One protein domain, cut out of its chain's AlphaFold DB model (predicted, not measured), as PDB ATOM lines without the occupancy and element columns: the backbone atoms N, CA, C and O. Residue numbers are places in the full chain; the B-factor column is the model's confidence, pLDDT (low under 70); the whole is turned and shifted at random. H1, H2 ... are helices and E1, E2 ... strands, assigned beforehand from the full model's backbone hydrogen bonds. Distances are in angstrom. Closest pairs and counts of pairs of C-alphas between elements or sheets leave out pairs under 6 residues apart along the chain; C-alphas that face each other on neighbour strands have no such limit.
ATOM      1  N   VAL A  10     -14.250  38.167 -11.990       72.06
ATOM      2  CA  VAL A  10     -13.173  39.123 -12.260       72.06
ATOM      3  C   VAL A  10     -12.568  38.739 -13.603       72.06
ATOM      4  O   VAL A  10     -12.198  37.582 -13.805       72.06
ATOM      5  N   PHE A  11     -12.518  39.692 -14.530       74.94
ATOM      6  CA  PHE A  11     -12.023  39.467 -15.881       74.94
ATOM      7  C   PHE A  11     -10.789  40.315 -16.168       74.94
ATOM      8  O   PHE A  11     -10.693  41.461 -15.731       74.94
ATOM      9  N   ASP A  12      -9.880  39.743 -16.945       76.19
ATOM     10  CA  ASP A  12      -8.767  40.437 -17.579       76.19
ATOM     11  C   ASP A  12      -9.266  41.217 -18.803       76.19
ATOM     12  O   ASP A  12      -9.977  40.665 -19.651       76.19
ATOM     13  N   ALA A  13      -8.888  42.492 -18.900       69.12
ATOM     14  CA  ALA A  13      -9.203  43.344 -20.038       69.12
ATOM     15  C   ALA A  13      -7.983  44.177 -20.433       69.12
ATOM     16  O   ALA A  13      -7.408  44.895 -19.615       69.12
ATOM     17  N   ALA A  14      -7.642  44.152 -21.721       68.12
ATOM     18  CA  ALA A  14      -6.717  45.123 -22.281       68.12
ATOM     19  C   ALA A  14      -7.419  46.483 -22.357       68.12
ATOM     20  O   ALA A  14      -8.373  46.652 -23.116       68.12
ATOM     21  N   ILE A  15      -6.948  47.452 -21.583       68.62
ATOM     22  CA  ILE A  15      -7.428  48.832 -21.638       68.62
ATOM     23  C   ILE A  15      -6.539  49.597 -22.621       68.62
ATOM     24  O   ILE A  15      -5.312  49.533 -22.529       68.62
ATOM     25  N   ARG A  16      -7.148  50.287 -23.590       68.12
ATOM     26  CA  ARG A  16      -6.443  51.128 -24.562       68.12
ATOM     27  C   ARG A  16      -6.893  52.580 -24.461       68.12
ATOM     28  O   ARG A  16      -8.014  52.885 -24.057       68.12
ATOM     29  N   PHE A  17      -5.996  53.443 -24.911       59.88
ATOM     30  CA  PHE A  17      -6.240  54.863 -25.118       59.88
ATOM     31  C   PHE A  17      -6.521  55.120 -26.590       59.88
ATOM     32  O   PHE A  17      -5.711  54.739 -27.437       59.88
ATOM     33  N   ASP A  18      -7.660  55.748 -26.874       69.31
ATOM     34  CA  ASP A  18      -7.938  56.411 -28.150       69.31
ATOM     35  C   ASP A  18      -8.258  57.875 -27.842       69.31
ATOM     36  O   ASP A  18      -9.309  58.181 -27.279       69.31
ATOM     37  N   GLY A  19      -7.287  58.758 -28.091       76.19
ATOM     38  CA  GLY A  19      -7.331  60.141 -27.616       76.19
ATOM     39  C   GLY A  19      -7.421  60.232 -26.087       76.19
ATOM     40  O   GLY A  19      -6.566  59.702 -25.381       76.19
ATOM     41  N   ASP A  20      -8.473  60.892 -25.601       61.97
ATOM     42  CA  ASP A  20      -8.805  61.137 -24.188       61.97
ATOM     43  C   ASP A  20      -9.748  60.078 -23.586       61.97
ATOM     44  O   ASP A  20     -10.130  60.152 -22.415       61.97
ATOM     45  N   ARG A  21     -10.146  59.073 -24.375       64.31
ATOM     46  CA  ARG A  21     -11.140  58.089 -23.958       64.31
ATOM     47  C   ARG A  21     -10.511  56.731 -23.677       64.31
ATOM     48  O   ARG A  21     -10.032  56.022 -24.567       64.31
ATOM     49  N   LEU A  22     -10.623  56.325 -22.414       65.50
ATOM     50  CA  LEU A  22     -10.467  54.938 -21.988       65.50
ATOM     51  C   LEU A  22     -11.488  54.064 -22.722       65.50
ATOM     52  O   LEU A  22     -12.699  54.200 -22.527       65.50
ATOM     53  N   HIS A  23     -11.008  53.134 -23.539       64.06
ATOM     54  CA  HIS A  23     -11.857  52.103 -24.116       64.06
ATOM     55  C   HIS A  23     -11.146  50.753 -24.069       64.06
ATOM     56  O   HIS A  23      -9.939  50.632 -24.268       64.06
ATOM     57  N   THR A  24     -11.913  49.702 -23.800       70.19
ATOM     58  CA  THR A  24     -11.443  48.343 -24.047       70.19
ATOM     59  C   THR A  24     -11.856  47.969 -25.470       70.19
ATOM     60  O   THR A  24     -13.047  48.011 -25.782       70.19
ATOM     61  N   PRO A  25     -10.917  47.620 -26.369       63.94
ATOM     62  CA  PRO A  25     -11.266  47.026 -27.659       63.94
ATOM     63  C   PRO A  25     -11.818  45.601 -27.484       63.94
ATOM     64  O   PRO A  25     -12.313  45.016 -28.445       63.94
ATOM     65  N   SER A  26     -11.697  45.034 -26.276       67.00
ATOM     66  CA  SER A  26     -12.130  43.680 -25.950       67.00
ATOM     67  C   SER A  26     -13.653  43.633 -25.907       67.00
ATOM     68  O   SER A  26     -14.292  44.385 -25.166       67.00
ATOM     69  N   ARG A  27     -14.254  42.725 -26.672       70.56
ATOM     70  CA  ARG A  27     -15.676  42.402 -26.523       70.56
ATOM     71  C   ARG A  27     -15.874  41.632 -25.221       70.56
ATOM     72  O   ARG A  27     -14.949  41.007 -24.714       70.56
ATOM     73  N   VAL A  28     -17.105  41.590 -24.710       69.19
ATOM     74  CA  VAL A  28     -17.439  40.758 -23.533       69.19
ATOM     75  C   VAL A  28     -17.081  39.282 -23.764       69.19
ATOM     76  O   VAL A  28     -16.697  38.596 -22.826       69.19
ATOM     77  N   SER A  29     -17.160  38.805 -25.012       74.19
ATOM     78  CA  SER A  29     -16.720  37.462 -25.417       74.19
ATOM     79  C   SER A  29     -15.209  37.238 -25.325       74.19
ATOM     80  O   SER A  29     -14.775  36.094 -25.253       74.19
ATOM     81  N   ASP A  30     -14.428  38.316 -25.355       75.12
ATOM     82  CA  ASP A  30     -12.964  38.288 -25.383       75.12
ATOM     83  C   ASP A  30     -12.384  38.427 -23.967       75.12
ATOM     84  O   ASP A  30     -11.201  38.164 -23.748       75.12
ATOM     85  N   LEU A  31     -13.219  38.833 -23.002       75.31
ATOM     86  CA  LEU A  31     -12.861  38.905 -21.594       75.31
ATOM     87  C   LEU A  31     -12.571  37.507 -21.067       75.31
ATOM     88  O   LEU A  31     -13.408  36.601 -21.121       75.31
ATOM     89  N   ARG A  32     -11.376  37.344 -20.508       77.88
ATOM     90  CA  ARG A  32     -10.954  36.076 -19.922       77.88
ATOM     91  C   ARG A  32     -11.085  36.157 -18.409       77.88
ATOM     92  O   ARG A  32     -10.799  37.215 -17.849       77.88
ATOM     93  N   PRO A  33     -11.507  35.080 -17.730       80.25
ATOM     94  CA  PRO A  33     -11.464  35.038 -16.274       80.25
ATOM     95  C   PRO A  33     -10.051  35.358 -15.774       80.25
ATOM     96  O   PRO A  33      -9.070  35.007 -16.439       80.25
ATOM     97  N   VAL A  34      -9.930  36.013 -14.621       80.19
ATOM     98  CA  VAL A  34      -8.632  36.351 -14.011       80.19
ATOM     99  C   VAL A  34      -7.753  35.109 -13.796       80.19
ATOM    100  O   VAL A  34      -6.530  35.190 -13.859       80.19
ATOM    101  N   GLU A  35      -8.371  33.936 -13.651       79.50
ATOM    102  CA  GLU A  35      -7.731  32.620 -13.542       79.50
ATOM    103  C   GLU A  35      -6.974  32.200 -14.810       79.50
ATOM    104  O   GLU A  35      -6.129  31.311 -14.758       79.50
ATOM    105  N   SER A  36      -7.244  32.841 -15.950       81.69
ATOM    106  CA  SER A  36      -6.458  32.648 -17.174       81.69
ATOM    107  C   SER A  36      -5.070  33.296 -17.111       81.69
ATOM    108  O   SER A  36      -4.204  32.954 -17.919       81.69
ATOM    109  N   ILE A  37      -4.844  34.218 -16.168       82.50
ATOM    110  CA  ILE A  37      -3.533  34.813 -15.911       82.50
ATOM    111  C   ILE A  37      -2.772  33.886 -14.950       82.50
ATOM    112  O   ILE A  37      -3.283  33.598 -13.862       82.50
ATOM    113  N   PRO A  38      -1.548  33.445 -15.299       86.56
ATOM    114  CA  PRO A  38      -0.708  32.685 -14.380       86.56
ATOM    115  C   PRO A  38      -0.462  33.464 -13.080       86.56
ATOM    116  O   PRO A  38      -0.089  34.636 -13.116       86.56
ATOM    117  N   VAL A  39      -0.671  32.819 -11.925       85.06
ATOM    118  CA  VAL A  39      -0.604  33.458 -10.594       85.06
ATOM    119  C   VAL A  39       0.700  34.218 -10.368       85.06
ATOM    120  O   VAL A  39       0.708  35.308  -9.801       85.06
ATOM    121  N   ASP A  40       1.809  33.632 -10.803       83.69
ATOM    122  CA  ASP A  40       3.161  34.169 -10.678       83.69
ATOM    123  C   ASP A  40       3.318  35.539 -11.353       83.69
ATOM    124  O   ASP A  40       4.085  36.370 -10.868       83.69
ATOM    125  N   ARG A  41       2.510  35.844 -12.378       85.88
ATOM    126  CA  ARG A  41       2.512  37.160 -13.031       85.88
ATOM    127  C   ARG A  41       2.020  38.279 -12.126       85.88
ATOM    128  O   ARG A  41       2.491  39.403 -12.256       85.88
ATOM    129  N   PHE A  42       1.135  38.005 -11.165       84.75
ATOM    130  CA  PHE A  42       0.660  39.052 -10.254       84.75
ATOM    131  C   PHE A  42       1.762  39.576  -9.334       84.75
ATOM    132  O   PHE A  42       1.692  40.731  -8.920       84.75
ATOM    133  N   ALA A  43       2.797  38.777  -9.054       80.62
ATOM    134  CA  ALA A  43       3.950  39.223  -8.276       80.62
ATOM    135  C   ALA A  43       4.759  40.319  -8.997       80.62
ATOM    136  O   ALA A  43       5.457  41.100  -8.351       80.62
ATOM    137  N   GLU A  44       4.654  40.411 -10.326       80.31
ATOM    138  CA  GLU A  44       5.321  41.430 -11.143       80.31
ATOM    139  C   GLU A  44       4.551  42.761 -11.153       80.31
ATOM    140  O   GLU A  44       5.135  43.803 -11.462       80.31
ATOM    141  N   LEU A  45       3.283  42.760 -10.733       80.62
ATOM    142  CA  LEU A  45       2.376  43.908 -10.773       80.62
ATOM    143  C   LEU A  45       2.295  44.650  -9.429       80.62
ATOM    144  O   LEU A  45       2.718  44.164  -8.380       80.62
ATOM    145  N   VAL A  46       1.797  45.884  -9.470       78.12
ATOM    146  CA  VAL A  46       1.460  46.686  -8.286       78.12
ATOM    147  C   VAL A  46      -0.047  46.881  -8.298       78.12
ATOM    148  O   VAL A  46      -0.579  47.401  -9.274       78.12
ATOM    149  N   HIS A  47      -0.727  46.464  -7.232       84.38
ATOM    150  CA  HIS A  47      -2.178  46.597  -7.140       84.38
ATOM    151  C   HIS A  47      -2.541  47.715  -6.173       84.38
ATOM    152  O   HIS A  47      -2.019  47.792  -5.058       84.38
ATOM    153  N   PHE A  48      -3.462  48.570  -6.600       83.00
ATOM    154  CA  PHE A  48      -4.021  49.620  -5.771       83.00
ATOM    155  C   PHE A  48      -5.431  49.219  -5.322       83.00
ATOM    156  O   PHE A  48      -6.296  48.971  -6.153       83.00
ATOM    157  N   ASP A  49      -5.619  49.089  -4.007       79.88
ATOM    158  CA  ASP A  49      -6.890  48.760  -3.345       79.88
ATOM    159  C   ASP A  49      -7.689  47.586  -3.972       79.88
ATOM    160  O   ASP A  49      -8.868  47.720  -4.317       79.88
ATOM    161  N   PRO A  50      -7.092  46.380  -4.090       79.62
ATOM    162  CA  PRO A  50      -7.773  45.220  -4.659       79.62
ATOM    163  C   PRO A  50      -8.981  44.761  -3.827       79.62
ATOM    164  O   PRO A  50      -9.778  43.955  -4.302       79.62
ATOM    165  N   TRP A  51      -9.158  45.261  -2.597       78.69
ATOM    166  CA  TRP A  51     -10.281  44.882  -1.743       78.69
ATOM    167  C   TRP A  51     -11.634  45.136  -2.404       78.69
ATOM    168  O   TRP A  51     -12.484  44.247  -2.374       78.69
ATOM    169  N   TRP A  52     -11.829  46.286  -3.052       71.88
ATOM    170  CA  TRP A  52     -13.089  46.583  -3.742       71.88
ATOM    171  C   TRP A  52     -13.393  45.611  -4.879       71.88
ATOM    172  O   TRP A  52     -14.549  45.232  -5.050       71.88
ATOM    173  N   ALA A  53     -12.368  45.168  -5.611       73.62
ATOM    174  CA  ALA A  53     -12.529  44.251  -6.735       73.62
ATOM    175  C   ALA A  53     -12.933  42.834  -6.299       73.62
ATOM    176  O   ALA A  53     -13.621  42.147  -7.046       73.62
ATOM    177  N   PHE A  54     -12.529  42.401  -5.098       76.50
ATOM    178  CA  PHE A  54     -12.774  41.039  -4.599       76.50
ATOM    179  C   PHE A  54     -13.796  40.961  -3.454       76.50
ATOM    180  O   PHE A  54     -14.135  39.865  -2.997       76.50
ATOM    181  N   ARG A  55     -14.329  42.090  -2.974       72.44
ATOM    182  CA  ARG A  55     -15.330  42.107  -1.898       72.44
ATOM    183  C   ARG A  55     -16.625  41.429  -2.355       72.44
ATOM    184  O   ARG A  55     -17.304  41.914  -3.251       72.44
ATOM    185  N   GLY A  56     -17.004  40.341  -1.683       66.88
ATOM    186  CA  GLY A  56     -18.238  39.602  -1.991       66.88
ATOM    187  C   GLY A  56     -18.177  38.801  -3.295       66.88
ATOM    188  O   GLY A  56     -19.204  38.304  -3.756       66.88
ATOM    189  N   VAL A  57     -16.985  38.662  -3.882       68.31
ATOM    190  CA  VAL A  57     -16.753  37.848  -5.071       68.31
ATOM    191  C   VAL A  57     -16.622  36.378  -4.677       68.31
ATOM    192  O   VAL A  57     -15.788  36.028  -3.844       68.31
ATOM    193  N   SER A  58     -17.431  35.509  -5.281       63.81
ATOM    194  CA  SER A  58     -17.245  34.054  -5.233       63.81
ATOM    195  C   SER A  58     -16.641  33.542  -6.550       63.81
ATOM    196  O   SER A  58     -16.549  34.275  -7.528       63.81
ATOM    197  N   GLY A  59     -16.166  32.298  -6.590       70.56
ATOM    198  CA  GLY A  59     -15.681  31.687  -7.835       70.56
ATOM    199  C   GLY A  59     -14.284  32.103  -8.308       70.56
ATOM    200  O   GLY A  59     -13.860  31.568  -9.325       70.56
ATOM    201  N   VAL A  60     -13.575  32.972  -7.574       76.31
ATOM    202  CA  VAL A  60     -12.138  33.224  -7.778       76.31
ATOM    203  C   VAL A  60     -11.315  32.368  -6.828       76.31
ATOM    204  O   VAL A  60     -11.582  32.341  -5.623       76.31
ATOM    205  N   ASP A  61     -10.312  31.674  -7.363       82.38
ATOM    206  CA  ASP A  61      -9.414  30.838  -6.567       82.38
ATOM    207  C   ASP A  61      -8.695  31.676  -5.494       82.38
ATOM    208  O   ASP A  61      -8.164  32.765  -5.742       82.38
ATOM    209  N   ARG A  62      -8.670  31.153  -4.265       83.19
ATOM    210  CA  ARG A  62      -8.115  31.843  -3.101       83.19
ATOM    211  C   ARG A  62      -6.649  32.243  -3.295       83.19
ATOM    212  O   ARG A  62      -6.254  33.308  -2.820       83.19
ATOM    213  N   ARG A  63      -5.864  31.450  -4.026       85.88
ATOM    214  CA  ARG A  63      -4.454  31.718  -4.333       85.88
ATOM    215  C   ARG A  63      -4.274  32.980  -5.180       85.88
ATOM    216  O   ARG A  63      -3.305  33.712  -4.969       85.88
ATOM    217  N   TRP A  64      -5.199  33.275  -6.096       87.12
ATOM    218  CA  TRP A  64      -5.185  34.512  -6.889       87.12
ATOM    219  C   TRP A  64      -5.439  35.710  -5.991       87.12
ATOM    220  O   TRP A  64      -4.653  36.657  -5.986       87.12
ATOM    221  N   VAL A  65      -6.492  35.626  -5.172       84.81
ATOM    222  CA  VAL A  65      -6.838  36.672  -4.204       84.81
ATOM    223  C   VAL A  65      -5.646  36.951  -3.288       84.81
ATOM    224  O   VAL A  65      -5.222  38.091  -3.158       84.81
ATOM    225  N   GLU A  66      -5.038  35.925  -2.699       86.44
ATOM    226  CA  GLU A  66      -3.890  36.103  -1.804       86.44
ATOM    227  C   GLU A  66      -2.675  36.719  -2.507       86.44
ATOM    228  O   GLU A  66      -2.042  37.619  -1.952       86.44
ATOM    229  N   THR A  67      -2.386  36.307  -3.743       87.31
ATOM    230  CA  THR A  67      -1.252  36.847  -4.510       87.31
ATOM    231  C   THR A  67      -1.478  38.310  -4.897       87.31
ATOM    232  O   THR A  67      -0.587  39.141  -4.710       87.31
ATOM    233  N   ILE A  68      -2.681  38.670  -5.343       86.88
ATOM    234  CA  ILE A  68      -3.034  40.057  -5.678       86.88
ATOM    235  C   ILE A  68      -3.009  40.940  -4.423       86.88
ATOM    236  O   ILE A  68      -2.422  42.020  -4.421       86.88
ATOM    237  N   PHE A  69      -3.565  40.467  -3.306       86.62
ATOM    238  CA  PHE A  69      -3.502  41.204  -2.041       86.62
ATOM    239  C   PHE A  69      -2.074  41.325  -1.489       86.62
ATOM    240  O   PHE A  69      -1.771  42.301  -0.799       86.62
ATOM    241  N   SER A  70      -1.177  40.377  -1.783       84.62
ATOM    242  CA  SER A  70       0.230  40.453  -1.360       84.62
ATOM    243  C   SER A  70       0.989  41.621  -2.004       84.62
ATOM    244  O   SER A  70       1.918  42.168  -1.405       84.62
ATOM    245  N   THR A  71       0.538  42.068  -3.176       84.62
ATOM    246  CA  THR A  71       1.115  43.185  -3.937       84.62
ATOM    247  C   THR A  71       0.300  44.479  -3.809       84.62
ATOM    248  O   THR A  71       0.560  45.443  -4.530       84.62
ATOM    249  N   ASN A  72      -0.653  44.526  -2.866       87.19
ATOM    250  CA  ASN A  72      -1.423  45.724  -2.538       87.19
ATOM    251  C   ASN A  72      -0.551  46.796  -1.864       87.19
ATOM    252  O   ASN A  72       0.018  46.548  -0.794       87.19
ATOM    253  N   ILE A  73      -0.526  47.995  -2.444       86.00
ATOM    254  CA  ILE A  73       0.205  49.164  -1.923       86.00
ATOM    255  C   ILE A  73      -0.677  50.170  -1.168       86.00
ATOM    256  O   ILE A  73      -0.155  51.086  -0.543       86.00
TER     257      ILE A  73
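This is residues 10 to 73 of the 142 residues of an uncharacterized protein of Euryarchaeota archaeon (UniProt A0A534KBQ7). A small hairpin, E1 and E2, forms one end of the domain, and three short helices cluster at the other, H3 touching both H1 and H2. Residues 11 to 12 pair with 32 to 33 between these ends. The 64 printed residues run E1, E2, H1, H2, H3, the two-stranded sheet antiparallel; the class is mixed, with under half in named elements. The whole is only just loose, close to compact, radius of gyration 12.9 A, spanning 35 by 26 by 23 A.

E1, residues 16 to 18, begins at C-alpha (-6.443, 51.128, -24.562); E2 is 21 to 23. H3, 62 to 70, 12.1 A long, ends at C-alpha (0.230, 40.453, -1.360); H1 is 39 to 44, H2 50 to 54.

In the hairpin, N 16 and O 23 are 2.9 A apart, within hydrogen-bond range. E1 is apart from H1, H2 and H3. H3 touches H1, closest C-alphas Phe 42 and Ile 68, 6.0 A, a shallow tilt of 6 degrees, the same way. H3 touches H2, closest C-alphas Pro 50 and Phe 69, 6.4 A. H2 and H3 have every O i to N i+4 pair within range; H1 has 0 of 2, but 3 of 3 O i to N i+3.

The printed part has no cut. The E2 to H1 link is long. Sixteen residues, among them 13 to 18, have pLDDT under 70.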